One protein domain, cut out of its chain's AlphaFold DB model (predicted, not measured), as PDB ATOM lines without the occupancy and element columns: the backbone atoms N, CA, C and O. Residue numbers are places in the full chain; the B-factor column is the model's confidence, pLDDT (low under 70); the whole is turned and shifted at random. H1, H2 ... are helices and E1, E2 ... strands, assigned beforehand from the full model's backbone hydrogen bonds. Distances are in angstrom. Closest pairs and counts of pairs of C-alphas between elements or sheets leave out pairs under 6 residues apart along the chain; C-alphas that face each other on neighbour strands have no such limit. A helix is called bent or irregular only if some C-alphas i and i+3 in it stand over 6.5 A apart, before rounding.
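What this domain is: This is residues 35 to 149 of the 154 residues of an uncharacterized protein of Kitasatospora niigatensis (UniProt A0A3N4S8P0). One antiparallel sheet of seven strands curls into a small, nearly closed barrel, with H1 packed outside it over E4 and H2 at one end. The sheet's edge strands, E1 and E7, come together where the barrel would close. The printed part has 115 residues, with two named helices and seven named strands that follow along the chain as H1 E1 E2 E3 E4 E5 H2 E6 E7; across the sheet the order is E1 E2 E5 E4 E3 E6 E7, and the class is mixed, helices and strands. The whole is compact, with a radius of gyration of the C-alphas of 12.7 A and spans of 35 by 29 by 25 A.

How they stand to each other: Start at H1, residues 35 to 44, which is over E4, residues 94 to 98, at a height over the sheet of 9.2 A; their closest C-alphas are Ala 41 and Thr 97, 5.8 A apart. E1, residues 58 to 66, and E2, residues 69 to 76, form a hairpin, with N 61 and O 73 2.8 A apart. E3, residues 83 to 88, forms a hairpin with E4, with N 87 and O 96 at 2.8 A. E5, residues 106 to 112, is staggered, pairing with E2 at N 72 and O 107, 2.8 A, and with E4 at N 97 and O 111, 2.8 A. E3 E4 E5 are a meander, each strand the antiparallel neighbour of the one before; E2 to E5 are a Greek key, with E2 also the antiparallel neighbour of E5. H2, residues 118 to 123, only grazes the strongly twisted sheet; in both helices every O i to N i+4 pair is within hydrogen-bond range. E6, residues 130 to 135, pairs with E3 at N 86 and O 132, 2.9 A, and forms a hairpin with E7, residues 142 to 148, at N 133 and O 145, 2.8 A. In this folded sheet, bent back on itself, E1 E2 E5 face E3 E6 E7 with E4 as the hinge; E1 and E7 touch, closest at the C-alphas of Val 60 and Glu 147, 5.9 A.

Where its parts are: Find C-alpha 35 at (255.081, 353.049, 260.422), where H1 begins its 14.5 A. E1 runs 25.1 A from C-alpha 58 at (230.669, 357.326, 272.328), E2 23.4 A and E5 18.0 A. E7 ends, after 17.7 A, at C-alpha 148, (239.783, 363.139, 282.082).

The domain as a whole: The C-alphas farthest apart, those of Glu 80 and Asp 123, are 35.7 A apart. The printed part has no cut, and the link from H1 to E1, residues 45 to 57, is long. Look for pLDDT under 70 at residues 35 to 42, 77 to 81, 99 to 103, 125 to 127 and 137 to 140.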
ATOM      1  N   ALA A  35     254.225 351.884 260.649       53.12
ATOM      2  CA  ALA A  35     255.081 353.049 260.422       53.12
ATOM      3  C   ALA A  35     254.316 354.286 259.911       53.12
ATOM      4  O   ALA A  35     254.653 355.407 260.280       53.12
ATOM      5  N   ALA A  36     253.289 354.092 259.080       61.00
ATOM      6  CA  ALA A  36     252.436 355.177 258.600       61.00
ATOM      7  C   ALA A  36     251.503 355.673 259.715       61.00
ATOM      8  O   ALA A  36     251.321 356.877 259.862       61.00
ATOM      9  N   GLU A  37     250.999 354.768 260.560       59.84
ATOM     10  CA  GLU A  37     250.214 355.129 261.749       59.84
ATOM     11  C   GLU A  37     251.038 355.946 262.756       59.84
ATOM     12  O   GLU A  37     250.567 356.961 263.263       59.84
ATOM     13  N   VAL A  38     252.298 355.561 262.994       56.47
ATOM     14  CA  VAL A  38     253.224 356.321 263.852       56.47
ATOM     15  C   VAL A  38     253.588 357.675 263.233       56.47
ATOM     16  O   VAL A  38     253.657 358.673 263.945       56.47
ATOM     17  N   ALA A  39     253.792 357.753 261.916       61.00
ATOM     18  CA  ALA A  39     254.099 359.017 261.245       61.00
ATOM     19  C   ALA A  39     252.936 360.022 261.320       61.00
ATOM     20  O   ALA A  39     253.169 361.208 261.548       61.00
ATOM     21  N   GLU A  40     251.691 359.564 261.167       64.62
ATOM     22  CA  GLU A  40     250.500 360.403 261.352       64.62
ATOM     23  C   GLU A  40     250.303 360.800 262.823       64.62
ATOM     24  O   GLU A  40     249.958 361.944 263.113       64.62
ATOM     25  N   ALA A  41     250.611 359.902 263.762       62.16
ATOM     26  CA  ALA A  41     250.598 360.208 265.190       62.16
ATOM     27  C   ALA A  41     251.605 361.318 265.560       62.16
ATOM     28  O   ALA A  41     251.244 362.270 266.246       62.16
ATOM     29  N   VAL A  42     252.834 361.275 265.035       65.69
ATOM     30  CA  VAL A  42     253.842 362.329 265.266       65.69
ATOM     31  C   VAL A  42     253.401 363.682 264.692       65.69
ATOM     32  O   VAL A  42     253.661 364.717 265.301       65.69
ATOM     33  N   LYS A  43     252.698 363.702 263.552       77.75
ATOM     34  CA  LYS A  43     252.163 364.945 262.965       77.75
ATOM     35  C   LYS A  43     251.056 365.585 263.803       77.75
ATOM     36  O   LYS A  43     250.842 366.789 263.685       77.75
ATOM     37  N   ALA A  44     250.350 364.804 264.618       83.56
ATOM     38  CA  ALA A  44     249.279 365.313 265.463       83.56
ATOM     39  C   ALA A  44     249.806 366.131 266.651       83.56
ATOM     40  O   ALA A  44     249.075 366.964 267.173       83.56
ATOM     41  N   CYS A  45     251.064 365.945 267.063       87.50
ATOM     42  CA  CYS A  45     251.644 366.676 268.186       87.50
ATOM     43  C   CYS A  45     251.569 368.199 268.013       87.50
ATOM     44  O   CYS A  45     251.975 368.747 266.987       87.50
ATOM     45  N   GLY A  46     251.055 368.885 269.037       87.00
ATOM     46  CA  GLY A  46     250.853 370.335 269.023       87.00
ATOM     47  C   GLY A  46     249.659 370.807 268.184       87.00
ATOM     48  O   GLY A  46     249.412 372.009 268.114       87.00
ATOM     49  N   GLN A  47     248.910 369.901 267.547       89.25
ATOM     50  CA  GLN A  47     247.652 370.252 266.892       89.25
ATOM     51  C   GLN A  47     246.556 370.443 267.938       89.25
ATOM     52  O   GLN A  47     246.467 369.687 268.906       89.25
ATOM     53  N   GLN A  48     245.687 371.424 267.707       89.31
ATOM     54  CA  GLN A  48     244.439 371.530 268.452       89.31
ATOM     55  C   GLN A  48     243.406 370.575 267.868       89.31
ATOM     56  O   GLN A  48     243.199 370.524 266.652       89.31
ATOM     57  N   VAL A  49     242.723 369.852 268.746       87.25
ATOM     58  CA  VAL A  49     241.540 369.076 268.390       87.25
ATOM     59  C   VAL A  49     240.305 369.849 268.813       87.25
ATOM     60  O   VAL A  49     240.269 370.496 269.855       87.25
ATOM     61  N   SER A  50     239.282 369.816 267.972       86.12
ATOM     62  CA  SER A  50     238.022 370.492 268.254       86.12
ATOM     63  C   SER A  50     236.880 369.657 267.709       86.12
ATOM     64  O   SER A  50     237.053 368.866 266.787       86.12
ATOM     65  N   GLY A  51     235.708 369.792 268.300       83.88
ATOM     66  CA  GLY A  51     234.557 369.000 267.909       83.88
ATOM     67  C   GLY A  51     233.448 369.126 268.928       83.88
ATOM     68  O   GLY A  51     233.580 369.830 269.928       83.88
ATOM     69  N   GLN A  52     232.339 368.461 268.636       80.75
ATOM     70  CA  GLN A  52     231.223 368.361 269.556       80.75
ATOM     71  C   GLN A  52     231.215 366.951 270.130       80.75
ATOM     72  O   GLN A  52     230.936 365.987 269.417       80.75
ATOM     73  N   GLU A  53     231.521 366.858 271.418       83.25
ATOM     74  CA  GLU A  53     231.435 365.605 272.156       83.25
ATOM     75  C   GLU A  53     229.969 365.164 272.266       83.25
ATOM     76  O   GLU A  53     229.087 365.974 272.564       83.25
ATOM     77  N   ASP A  54     229.702 363.878 272.024       79.44
ATOM     78  CA  ASP A  54     228.375 363.288 272.218       79.44
ATOM     79  C   ASP A  54     228.473 362.035 273.102       79.44
ATOM     80  O   ASP A  54     228.728 360.930 272.597       79.44
ATOM     81  N   PRO A  55     228.235 362.177 274.421       71.88
ATOM     82  CA  PRO A  55     228.376 361.073 275.366       71.88
ATOM     83  C   PRO A  55     227.346 359.957 275.139       71.88
ATOM     84  O   PRO A  55     227.540 358.843 275.619       71.88
ATOM     85  N   ASN A  56     226.262 360.212 274.391       76.00
ATOM     86  CA  ASN A  56     225.279 359.179 274.051       76.00
ATOM     87  C   ASN A  56     225.731 358.309 272.871       76.00
ATOM     88  O   ASN A  56     225.194 357.220 272.665       76.00
ATOM     89  N   ARG A  57     226.697 358.784 272.077       74.75
ATOM     90  CA  ARG A  57     227.217 358.062 270.909       74.75
ATOM     91  C   ARG A  57     228.491 357.305 271.214       74.75
ATOM     92  O   ARG A  57     228.655 356.194 270.708       74.75
ATOM     93  N   LEU A  58     229.375 357.898 272.008       81.56
ATOM     94  CA  LEU A  58     230.669 357.326 272.328       81.56
ATOM     95  C   LEU A  58     231.051 357.667 273.768       81.56
ATOM     96  O   LEU A  58     231.229 358.828 274.115       81.56
ATOM     97  N   ALA A  59     231.211 356.636 274.590       83.81
ATOM     98  CA  ALA A  59     231.802 356.757 275.913       83.81
ATOM     99  C   ALA A  59     233.277 356.360 275.834       83.81
ATOM    100  O   ALA A  59     233.596 355.339 275.218       83.81
ATOM    101  N   VAL A  60     234.160 357.129 276.468       85.94
ATOM    102  CA  VAL A  60     235.589 356.819 276.592       85.94
ATOM    103  C   VAL A  60     235.980 356.757 278.066       85.94
ATOM    104  O   VAL A  60     235.428 357.459 278.899       85.94
ATOM    105  N   SER A  61     236.899 355.858 278.393       85.31
ATOM    106  CA  SER A  61     237.476 355.701 279.723       85.31
ATOM    107  C   SER A  61     238.976 355.475 279.589       85.31
ATOM    108  O   SER A  61     239.399 354.580 278.848       85.31
ATOM    109  N   ALA A  62     239.773 356.246 280.319       85.25
ATOM    110  CA  ALA A  62     241.193 355.970 280.518       85.25
ATOM    111  C   ALA A  62     241.372 354.906 281.616       85.25
ATOM    112  O   ALA A  62     240.422 354.650 282.338       85.25
ATOM    113  N   VAL A  63     242.543 354.267 281.731       81.88
ATOM    114  CA  VAL A  63     243.039 353.479 282.881       81.88
ATOM    115  C   VAL A  63     244.571 353.525 282.868       81.88
ATOM    116  O   VAL A  63     245.151 353.201 281.832       81.88
ATOM    117  N   PRO A  64     245.269 353.886 283.962       74.50
ATOM    118  CA  PRO A  64     246.721 353.777 284.007       74.50
ATOM    119  C   PRO A  64     247.125 352.309 283.871       74.50
ATOM    120  O   PRO A  64     246.622 351.448 284.594       74.50
ATOM    121  N   LEU A  65     248.041 352.018 282.950       73.56
ATOM    122  CA  LEU A  65     248.608 350.673 282.784       73.56
ATOM    123  C   LEU A  65     250.029 350.568 283.361       73.56
ATOM    124  O   LEU A  65     250.587 349.475 283.427       73.56
ATOM    125  N   GLY A  66     250.596 351.689 283.811       73.00
ATOM    126  CA  GLY A  66     251.911 351.799 284.436       73.00
ATOM    127  C   GLY A  66     252.287 353.265 284.654       73.00
ATOM    128  O   GLY A  66     251.429 354.140 284.560       73.00
ATOM    129  N   GLU A  67     253.564 353.532 284.923       75.19
ATOM    130  CA  GLU A  67     254.083 354.905 285.072       75.19
ATOM    131  C   GLU A  67     254.211 355.639 283.727       75.19
ATOM    132  O   GLU A  67     254.200 356.863 283.697       75.19
ATOM    133  N   GLU A  68     254.272 354.902 282.614       82.44
ATOM    134  CA  GLU A  68     254.540 355.456 281.277       82.44
ATOM    135  C   GLU A  68     253.501 355.043 280.224       82.44
ATOM    136  O   GLU A  68     253.794 354.951 279.029       82.44
ATOM    137  N   SER A  69     252.281 354.704 280.652       82.38
ATOM    138  CA  SER A  69     251.224 354.356 279.702       82.38
ATOM    139  C   SER A  69     249.817 354.488 280.260       82.38
ATOM    140  O   SER A  69     249.540 354.213 281.432       82.38
ATOM    141  N   VAL A  70     248.901 354.828 279.356       85.50
ATOM    142  CA  VAL A  70     247.467 354.915 279.631       85.50
ATOM    143  C   VAL A  70     246.719 354.025 278.654       85.50
ATOM    144  O   VAL A  70     246.807 354.180 277.436       85.50
ATOM    145  N   GLY A  71     245.983 353.071 279.203       85.56
ATOM    146  CA  GLY A  71     245.011 352.276 278.477       85.56
ATOM    147  C   GLY A  71     243.746 353.084 278.258       85.56
ATOM    148  O   GLY A  71     243.299 353.814 279.136       85.56
ATOM    149  N   VAL A  72     243.154 352.942 277.085       85.88
ATOM    150  CA  VAL A  72     241.938 353.648 276.700       85.88
ATOM    151  C   VAL A  72     240.942 352.625 276.208       85.88
ATOM    152  O   VAL A  72     241.256 351.794 275.358       85.88
ATOM    153  N   THR A  73     239.731 352.681 276.744       87.06
ATOM    154  CA  THR A  73     238.595 351.908 276.247       87.06
ATOM    155  C   THR A  73     237.525 352.878 275.787       87.06
ATOM    156  O   THR A  73     237.233 353.844 276.482       87.06
ATOM    157  N   PHE A  74     236.930 352.623 274.633       84.12
ATOM    158  CA  PHE A  74     235.796 353.374 274.125       84.12
ATOM    159  C   PHE A  74     234.705 352.417 273.657       84.12
ATOM    160  O   PHE A  74     234.970 351.356 273.088       84.12
ATOM    161  N   ARG A  75     233.455 352.768 273.948       81.31
ATOM    162  CA  ARG A  75     232.273 351.967 273.628       81.31
ATOM    163  C   ARG A  75     231.191 352.859 273.052       81.31
ATOM    164  O   ARG A  75     230.960 353.955 273.549       81.31
ATOM    165  N   GLY A  76     230.505 352.355 272.036       72.44
ATOM    166  CA  GLY A  76     229.428 353.070 271.368       72.44
ATOM    167  C   GLY A  76     229.505 352.929 269.855       72.44
ATOM    168  O   GLY A  76     230.347 352.201 269.324       72.44
ATOM    169  N   TYR A  77     228.605 353.617 269.165       63.69
ATOM    170  CA  TYR A  77     228.561 353.630 267.710       63.69
ATOM    171  C   TYR A  77     229.433 354.780 267.209       63.69
ATOM    172  O   TYR A  77     229.007 355.937 267.152       63.69
ATOM    173  N   GLY A  78     230.678 354.451 266.870       59.47
ATOM    174  CA  GLY A  78     231.583 355.382 266.210       59.47
ATOM    175  C   GLY A  78     231.067 355.776 264.819       59.47
ATOM    176  O   GLY A  78     230.359 355.013 264.164       59.47
ATOM    177  N   ALA A  79     231.400 356.984 264.371       60.19
ATOM    178  CA  ALA A  79     231.197 357.383 262.977       60.19
ATOM    179  C   ALA A  79     232.029 356.491 262.033       60.19
ATOM    180  O   ALA A  79     233.117 356.074 262.399       60.19
ATOM    181  N   GLU A  80     231.569 356.207 260.814       63.22
ATOM    182  CA  GLU A  80     232.426 355.504 259.849       63.22
ATOM    183  C   GLU A  80     233.708 356.318 259.573       63.22
ATOM    184  O   GLU A  80     233.635 357.516 259.286       63.22
ATOM    185  N   GLY A  81     234.878 355.680 259.684       68.06
ATOM    186  CA  GLY A  81     236.175 356.292 259.380       68.06
ATOM    187  C   GLY A  81     237.330 355.812 260.264       68.06
ATOM    188  O   GLY A  81     237.185 354.904 261.084       68.06
ATOM    189  N   SER A  82     238.499 356.425 260.067       74.69
ATOM    190  CA  SER A  82     239.706 356.176 260.861       74.69
ATOM    191  C   SER A  82     239.685 357.023 262.128       74.69
ATOM    192  O   SER A  82     239.626 358.251 262.062       74.69
ATOM    193  N   PHE A  83     239.758 356.370 263.282       78.50
ATOM    194  CA  PHE A  83     239.860 357.050 264.566       78.50
ATOM    195  C   PHE A  83     241.305 357.071 265.046       78.50
ATOM    196  O   PHE A  83     242.107 356.201 264.707       78.50
ATOM    197  N   HIS A  84     241.597 358.035 265.901       82.06
ATOM    198  CA  HIS A  84     242.832 358.123 266.654       82.06
ATOM    199  C   HIS A  84     242.502 358.408 268.108       82.06
ATOM    200  O   HIS A  84     241.483 359.024 268.425       82.06
ATOM    201  N   VAL A  85     243.378 357.943 268.989       88.12
ATOM    202  CA  VAL A  85     243.298 358.250 270.407       88.12
ATOM    203  C   VAL A  85     244.500 359.102 270.774       88.12
ATOM    204  O   VAL A  85     245.649 358.720 270.536       88.12
ATOM    205  N   TYR A  86     244.217 360.264 271.346       90.31
ATOM    206  CA  TYR A  86     245.215 361.242 271.742       90.31
ATOM    207  C   TYR A  86     245.130 361.516 273.236       90.31
ATOM    208  O   TYR A  86     244.065 361.418 273.842       90.31
ATOM    209  N   LEU A  87     246.268 361.880 273.813       91.12
ATOM    210  CA  LEU A  87     246.319 362.619 275.061       91.12
ATOM    211  C   LEU A  87     246.313 364.101 274.695       91.12
ATOM    212  O   LEU A  87     247.121 364.527 273.865       91.12
ATOM    213  N   ILE A  88     245.404 364.858 275.295       91.25
ATOM    214  CA  ILE A  88     245.274 366.297 275.089       91.25
ATOM    215  C   ILE A  88     245.395 367.034 276.417       91.25
ATOM    216  O   ILE A  88     245.005 366.490 277.445       91.25
ATOM    217  N   ASP A  89     245.915 368.255 276.379       89.94
ATOM    218  CA  ASP A  89     245.967 369.146 277.540       89.94
ATOM    219  C   ASP A  89     244.632 369.884 277.772       89.94
ATOM    220  O   ASP A  89     243.677 369.770 276.990       89.94
ATOM    221  N   GLY A  90     244.580 370.714 278.819       86.38
ATOM    222  CA  GLY A  90     243.413 371.542 279.156       86.38
ATOM    223  C   GLY A  90     243.001 372.548 278.071       86.38
ATOM    224  O   GLY A  90     241.889 373.079 278.102       86.38
ATOM    225  N   HIS A  91     243.855 372.780 277.071       88.44
ATOM    226  CA  HIS A  91     243.604 373.641 275.915       88.44
ATOM    227  C   HIS A  91     243.218 372.852 274.653       88.44
ATOM    228  O   HIS A  91     243.118 373.435 273.573       88.44
ATOM    229  N   SER A  92     242.953 371.546 274.779       88.75
ATOM    230  CA  SER A  92     242.662 370.630 273.667       88.75
ATOM    231  C   SER A  92     243.809 370.489 272.660       88.75
ATOM    232  O   SER A  92     243.581 370.208 271.482       88.75
ATOM    233  N   THR A  93     245.050 370.669 273.109       90.81
ATOM    234  CA  THR A  93     246.255 370.465 272.298       90.81
ATOM    235  C   THR A  93     246.768 369.046 272.477       90.81
ATOM    236  O   THR A  93     246.891 368.568 273.598       90.81
ATOM    237  N   VAL A  94     247.105 368.360 271.383       91.06
ATOM    238  CA  VAL A  94     247.662 367.001 271.432       91.06
ATOM    239  C   VAL A  94     249.070 367.015 272.027       91.06
ATOM    240  O   VAL A  94     249.999 367.583 271.445       91.06
ATOM    241  N   ILE A  95     249.220 366.323 273.156       91.06
ATOM    242  CA  ILE A  95     250.470 366.151 273.912       91.06
ATOM    243  C   ILE A  95     250.938 364.689 273.970       91.06
ATOM    244  O   ILE A  95     252.041 364.402 274.435       91.06
ATOM    245  N   GLY A  96     250.139 363.754 273.451       90.06
ATOM    246  CA  GLY A  96     250.516 362.352 273.294       90.06
ATOM    247  C   GLY A  96     249.581 361.592 272.361       90.06
ATOM    248  O   GLY A  96     248.476 362.036 272.050       90.06
ATOM    249  N   THR A  97     250.022 360.430 271.894       88.00
ATOM    250  CA  THR A  97     249.344 359.652 270.854       88.00
ATOM    251  C   THR A  97     249.340 358.159 271.155       88.00
ATOM    252  O   THR A  97     250.299 357.617 271.715       88.00
ATOM    253  N   SER A  98     248.281 357.468 270.729       84.81
ATOM    254  CA  SER A  98     248.218 356.012 270.800       84.81
ATOM    255  C   SER A  98     249.227 355.337 269.875       84.81
ATOM    256  O   SER A  98     249.337 355.692 268.701       84.81
ATOM    257  N   GLY A  99     249.924 354.325 270.388       66.50
ATOM    258  CA  GLY A  99     250.793 353.475 269.581       66.50
ATOM    259  C   GLY A  99     249.996 352.373 268.878       66.50
ATOM    260  O   GLY A  99     249.510 351.457 269.537       66.50
ATOM    261  N   GLY A 100     249.916 352.431 267.545       62.12
ATOM    262  CA  GLY A 100     249.343 351.382 266.691       62.12
ATOM    263  C   GLY A 100     247.823 351.437 266.482       62.12
ATOM    264  O   GLY A 100     247.121 352.266 267.061       62.12
ATOM    265  N   ALA A 101     247.333 350.533 265.625       57.84
ATOM    266  CA  ALA A 101     245.931 350.444 265.229       57.84
ATOM    267  C   ALA A 101     244.975 350.236 266.412       57.84
ATOM    268  O   ALA A 101     245.182 349.366 267.264       57.84
ATOM    269  N   LEU A 102     243.870 350.977 266.400       68.38
ATOM    270  CA  LEU A 102     242.762 350.790 267.329       68.38
ATOM    271  C   LEU A 102     242.138 349.410 267.138       68.38
ATOM    272  O   LEU A 102     241.780 349.024 266.023       68.38
ATOM    273  N   ARG A 103     241.986 348.660 268.231       66.31
ATOM    274  CA  ARG A 103     241.421 347.308 268.194       66.31
ATOM    275  C   ARG A 103     240.210 347.228 269.098       66.31
ATOM    276  O   ARG A 103     240.333 347.435 270.298       66.31
ATOM    277  N   GLU A 104     239.054 346.914 268.516       71.56
ATOM    278  CA  GLU A 104     237.844 346.502 269.248       71.56
ATOM    279  C   GLU A 104     237.464 347.434 270.417       71.56
ATOM    280  O   GLU A 104     237.162 346.987 271.524       71.56
ATOM    281  N   GLY A 105     237.510 348.752 270.194       77.50
ATOM    282  CA  GLY A 105     237.179 349.721 271.242       77.50
ATOM    283  C   GLY A 105     238.294 349.954 272.261       77.50
ATOM    284  O   GLY A 105     238.011 350.374 273.379       77.50
ATOM    285  N   ARG A 106     239.552 349.638 271.932       82.81
ATOM    286  CA  ARG A 106     240.707 349.832 272.817       82.81
ATOM    287  C   ARG A 106     241.882 350.499 272.110       82.81
ATOM    288  O   ARG A 106     242.119 350.275 270.922       82.81
ATOM    289  N   ALA A 107     242.635 351.272 272.885       84.81
ATOM    290  CA  ALA A 107     243.900 351.887 272.500       84.81
ATOM    291  C   ALA A 107     244.858 351.942 273.697       84.81
ATOM    292  O   ALA A 107     244.425 351.848 274.846       84.81
ATOM    293  N   THR A 108     246.143 352.169 273.430       86.81
ATOM    294  CA  THR A 108     247.124 352.486 274.474       86.81
ATOM    295  C   THR A 108     247.939 353.696 274.053       86.81
ATOM    296  O   THR A 108     248.537 353.698 272.976       86.81
ATOM    297  N   ILE A 109     247.983 354.713 274.909       87.19
ATOM    298  CA  ILE A 109     248.857 355.875 274.763       87.19
ATOM    299  C   ILE A 109     250.199 355.519 275.385       87.19
ATOM    300  O   ILE A 109     250.293 355.290 276.590       87.19
ATOM    301  N   THR A 110     251.222 355.436 274.539       86.06
ATOM    302  CA  THR A 110     252.605 355.109 274.924       86.06
ATOM    303  C   THR A 110     253.613 356.123 274.395       86.06
ATOM    304  O   THR A 110     254.779 356.076 274.766       86.06
ATOM    305  N   THR A 111     253.191 357.025 273.505       87.81
ATOM    306  CA  THR A 111     254.062 358.028 272.890       87.81
ATOM    307  C   THR A 111     253.602 359.410 273.318       87.81
ATOM    308  O   THR A 111     252.455 359.778 273.076       87.81
ATOM    309  N   LEU A 112     254.492 360.171 273.946       88.12
ATOM    310  CA  LEU A 112     254.274 361.580 274.255       88.12
ATOM    311  C   LEU A 112     254.940 362.460 273.199       88.12
ATOM    312  O   LEU A 112     255.911 362.062 272.550       88.12
ATOM    313  N   CYS A 113     254.411 363.664 273.029       89.81
ATOM    314  CA  CYS A 113     254.994 364.663 272.154       89.81
ATOM    315  C   CYS A 113     256.337 365.159 272.698       89.81
ATOM    316  O   CYS A 113     256.608 365.119 273.899       89.81
ATOM    317  N   THR A 114     257.208 365.629 271.804       87.81
ATOM    318  CA  THR A 114     258.543 366.104 272.183       87.81
ATOM    319  C   THR A 114     258.457 367.200 273.247       87.81
ATOM    320  O   THR A 114     257.788 368.208 273.046       87.81
ATOM    321  N   GLY A 115     259.167 367.010 274.361       86.44
ATOM    322  CA  GLY A 115     259.193 367.959 275.481       86.44
ATOM    323  C   GLY A 115     258.136 367.710 276.560       86.44
ATOM    324  O   GLY A 115     258.189 368.375 277.590       86.44
ATOM    325  N   VAL A 116     257.236 366.744 276.357       87.62
ATOM    326  CA  VAL A 116     256.262 366.290 277.356       87.62
ATOM    327  C   VAL A 116     256.766 364.999 277.995       87.62
ATOM    328  O   VAL A 116     257.206 364.078 277.306       87.62
ATOM    329  N   THR A 117     256.707 364.925 279.319       87.38
ATOM    330  CA  THR A 117     257.099 363.743 280.096       87.38
ATOM    331  C   THR A 117     255.898 363.151 280.820       87.38
ATOM    332  O   THR A 117     254.974 363.868 281.200       87.38
ATOM    333  N   TRP A 118     255.925 361.840 281.067       85.06
ATOM    334  CA  TRP A 118     254.870 361.185 281.842       85.06
ATOM    335  C   TRP A 118     254.770 361.742 283.261       85.06
ATOM    336  O   TRP A 118     253.669 361.875 283.772       85.06
ATOM    337  N   GLN A 119     255.892 362.161 283.856       82.50
ATOM    338  CA  GLN A 119     255.897 362.864 285.139       82.50
ATOM    339  C   GLN A 119     255.018 364.123 285.090       82.50
ATOM    340  O   GLN A 119     254.176 364.292 285.957       82.50
ATOM    341  N   GLN A 120     255.146 364.963 284.055       82.94
ATOM    342  CA  GLN A 120     254.305 366.160 283.900       82.94
ATOM    343  C   GLN A 120     252.822 365.802 283.764       82.94
ATOM    344  O   GLN A 120     251.996 366.369 284.467       82.94
ATOM    345  N   VAL A 121     252.507 364.813 282.923       80.56
ATOM    346  CA  VAL A 121     251.134 364.319 282.718       80.56
ATOM    347  C   VAL A 121     250.522 363.775 284.016       80.56
ATOM    348  O   VAL A 121     249.336 363.951 284.276       80.56
ATOM    349  N   LEU A 122     251.320 363.104 284.848       77.56
ATOM    350  CA  LEU A 122     250.880 362.558 286.136       77.56
ATOM    351  C   LEU A 122     250.807 363.623 287.244       77.56
ATOM    352  O   LEU A 122     250.026 363.466 288.184       77.56
ATOM    353  N   ASP A 123     251.619 364.676 287.145       76.38
ATOM    354  CA  ASP A 123     251.672 365.784 288.100       76.38
ATOM    355  C   ASP A 123     250.590 366.845 287.831       76.38
ATOM    356  O   ASP A 123     250.271 367.618 288.740       76.38
ATOM    357  N   HIS A 124     250.004 366.879 286.626       72.31
ATOM    358  CA  HIS A 124     248.830 367.697 286.312       72.31
ATOM    359  C   HIS A 124     247.654 367.273 287.206       72.31
ATOM    360  O   HIS A 124     247.030 366.220 287.047       72.31
ATOM    361  N   ARG A 125     247.386 368.099 288.220       56.81
ATOM    362  CA  ARG A 125     246.238 367.960 289.121       56.81
ATOM    363  C   ARG A 125     244.988 368.478 288.394       56.81
ATOM    364  O   ARG A 125     245.085 369.258 287.461       56.81
ATOM    365  N   ASP A 126     243.813 368.062 288.851       56.56
ATOM    366  CA  ASP A 126     242.521 368.652 288.459       56.56
ATOM    367  C   ASP A 126     242.004 368.369 287.037       56.56
ATOM    368  O   ASP A 126     241.244 369.167 286.494       56.56
ATOM    369  N   PHE A 127     242.288 367.186 286.474       62.06
ATOM    370  CA  PHE A 127     241.618 366.709 285.247       62.06
ATOM    371  C   PHE A 127     241.905 367.560 283.994       62.06
ATOM    372  O   PHE A 127     241.122 367.528 283.038       62.06
ATOM    373  N   GLU A 128     242.997 368.334 284.006       78.25
ATOM    374  CA  GLU A 128     243.381 369.205 282.891       78.25
ATOM    375  C   GLU A 128     243.685 368.386 281.635       78.25
ATOM    376  O   GLU A 128     243.162 368.685 280.561       78.25
ATOM    377  N   ASP A 129     244.442 367.301 281.789       85.69
ATOM    378  CA  ASP A 129     244.723 366.391 280.688       85.69
ATOM    379  C   ASP A 129     243.574 365.402 280.485       85.69
ATOM    380  O   ASP A 129     242.998 364.851 281.430       85.69
ATOM    381  N   LYS A 130     243.254 365.133 279.220       89.69
ATOM    382  CA  LYS A 130     242.176 364.227 278.821       89.69
ATOM    383  C   LYS A 130     242.657 363.238 277.779       89.69
ATOM    384  O   LYS A 130     243.484 363.542 276.923       89.69
ATOM    385  N   VAL A 131     242.069 362.053 277.797       89.12
ATOM    386  CA  VAL A 131     242.119 361.140 276.661       89.12
ATOM    387  C   VAL A 131     240.996 361.499 275.709       89.12
ATOM    388  O   VAL A 131     239.834 361.478 276.100       89.12
ATOM    389  N   ALA A 132     241.336 361.763 274.454       89.88
ATOM    390  CA  ALA A 132     240.402 362.114 273.400       89.88
ATOM    391  C   ALA A 132     240.340 361.026 272.325       89.88
ATOM    392  O   ALA A 132     241.371 360.575 271.826       89.88
ATOM    393  N   VAL A 133     239.126 360.653 271.918       87.44
ATOM    394  CA  VAL A 133     238.881 359.910 270.678       87.44
ATOM    395  C   VAL A 133     238.536 360.910 269.586       87.44
ATOM    396  O   VAL A 133     237.569 361.668 269.694       87.44
ATOM    397  N   VAL A 134     239.324 360.895 268.518       86.25
ATOM    398  CA  VAL A 134     239.238 361.852 267.420       86.25
ATOM    399  C   VAL A 134     239.050 361.106 266.112       86.25
ATOM    400  O   VAL A 134     239.748 360.136 265.825       86.25
ATOM    401  N   LEU A 135     238.102 361.558 265.302       80.88
ATOM    402  CA  LEU A 135     237.912 361.064 263.947       80.88
ATOM    403  C   LEU A 135     238.806 361.850 262.989       80.88
ATOM    404  O   LEU A 135     238.691 363.074 262.888       80.88
ATOM    405  N   SER A 136     239.658 361.147 262.247       73.94
ATOM    406  CA  SER A 136     240.453 361.764 261.188       73.94
ATOM    407  C   SER A 136     239.570 362.097 259.996       73.94
ATOM    408  O   SER A 136     239.082 361.207 259.298       73.94
ATOM    409  N   ARG A 137     239.391 363.394 259.734       67.44
ATOM    410  CA  ARG A 137     238.819 363.897 258.483       67.44
ATOM    411  C   ARG A 137     239.783 364.872 257.812       67.44
ATOM    412  O   ARG A 137     240.470 365.627 258.506       67.44
ATOM    413  N   PRO A 138     239.830 364.906 256.467       58.69
ATOM    414  CA  PRO A 138     240.632 365.885 255.748       58.69
ATOM    415  C   PRO A 138     240.290 367.313 256.192       58.69
ATOM    416  O   PRO A 138     239.143 367.745 256.096       58.69
ATOM    417  N   GLY A 139     241.290 368.046 256.685       59.19
ATOM    418  CA  GLY A 139     241.177 369.465 257.038       59.19
ATOM    419  C   GLY A 139     240.600 369.786 258.422       59.19
ATOM    420  O   GLY A 139     240.744 370.928 258.854       59.19
ATOM    421  N   ARG A 140     239.993 368.828 259.141       65.81
ATOM    422  CA  ARG A 140     239.566 369.033 260.537       65.81
ATOM    423  C   ARG A 140     239.484 367.703 261.305       65.81
ATOM    424  O   ARG A 140     238.597 366.908 261.006       65.81
ATOM    425  N   PRO A 141     240.359 367.454 262.294       71.88
ATOM    426  CA  PRO A 141     240.146 366.367 263.243       71.88
ATOM    427  C   PRO A 141     238.911 366.674 264.096       71.88
ATOM    428  O   PRO A 141     238.859 367.731 264.724       71.88
ATOM    429  N   ASP A 142     237.934 365.766 264.112       82.25
ATOM    430  CA  ASP A 142     236.696 365.940 264.879       82.25
ATOM    431  C   ASP A 142     236.805 365.205 266.220       82.25
ATOM    432  O   ASP A 142     236.856 363.972 266.263       82.25
ATOM    433  N   LEU A 143     236.825 365.960 267.321       87.06
ATOM    434  CA  LEU A 143     236.717 365.404 268.671       87.06
ATOM    435  C   LEU A 143     235.340 364.752 268.856       87.06
ATOM    436  O   LEU A 143     234.317 365.416 268.691       87.06
ATOM    437  N   LEU A 144     235.320 363.459 269.195       86.00
ATOM    438  CA  LEU A 144     234.086 362.688 269.383       86.00
ATOM    439  C   LEU A 144     233.728 362.477 270.853       86.00
ATOM    440  O   LEU A 144     232.549 362.485 271.207       86.00
ATOM    441  N   ALA A 145     234.741 362.244 271.681       88.62
ATOM    442  CA  ALA A 145     234.608 362.062 273.118       88.62
ATOM    443  C   ALA A 145     235.953 362.345 273.783       88.62
ATOM    444  O   ALA A 145     236.993 361.954 273.241       88.62
ATOM    445  N   ALA A 146     235.932 362.962 274.956       89.44
ATOM    446  CA  ALA A 146     237.078 363.067 275.835       89.44
ATOM    447  C   ALA A 146     236.710 362.623 277.251       89.44
ATOM    448  O   ALA A 146     235.602 362.858 277.722       89.44
ATOM    449  N   GLU A 147     237.660 362.005 277.941       88.31
ATOM    450  CA  GLU A 147     237.533 361.675 279.358       88.31
ATOM    451  C   GLU A 147     238.783 362.167 280.080       88.31
ATOM    452  O   GLU A 147     239.893 361.975 279.566       88.31
ATOM    453  N   PRO A 148     238.643 362.789 281.259       86.50
ATOM    454  CA  PRO A 148     239.783 363.139 282.082       86.50
ATOM    455  C   PRO A 148     240.757 361.988 282.323       86.50
ATOM    456  O   PRO A 148     240.363 360.846 282.575       86.50
ATOM    457  N   LEU A 149     242.049 362.308 282.308       77.62
ATOM    458  CA  LEU A 149     243.067 361.399 282.803       77.62
ATOM    459  C   LEU A 149     242.900 361.259 284.320       77.62
ATOM    460  O   LEU A 149     242.760 362.250 285.039       77.62
TER     461      LEU A 149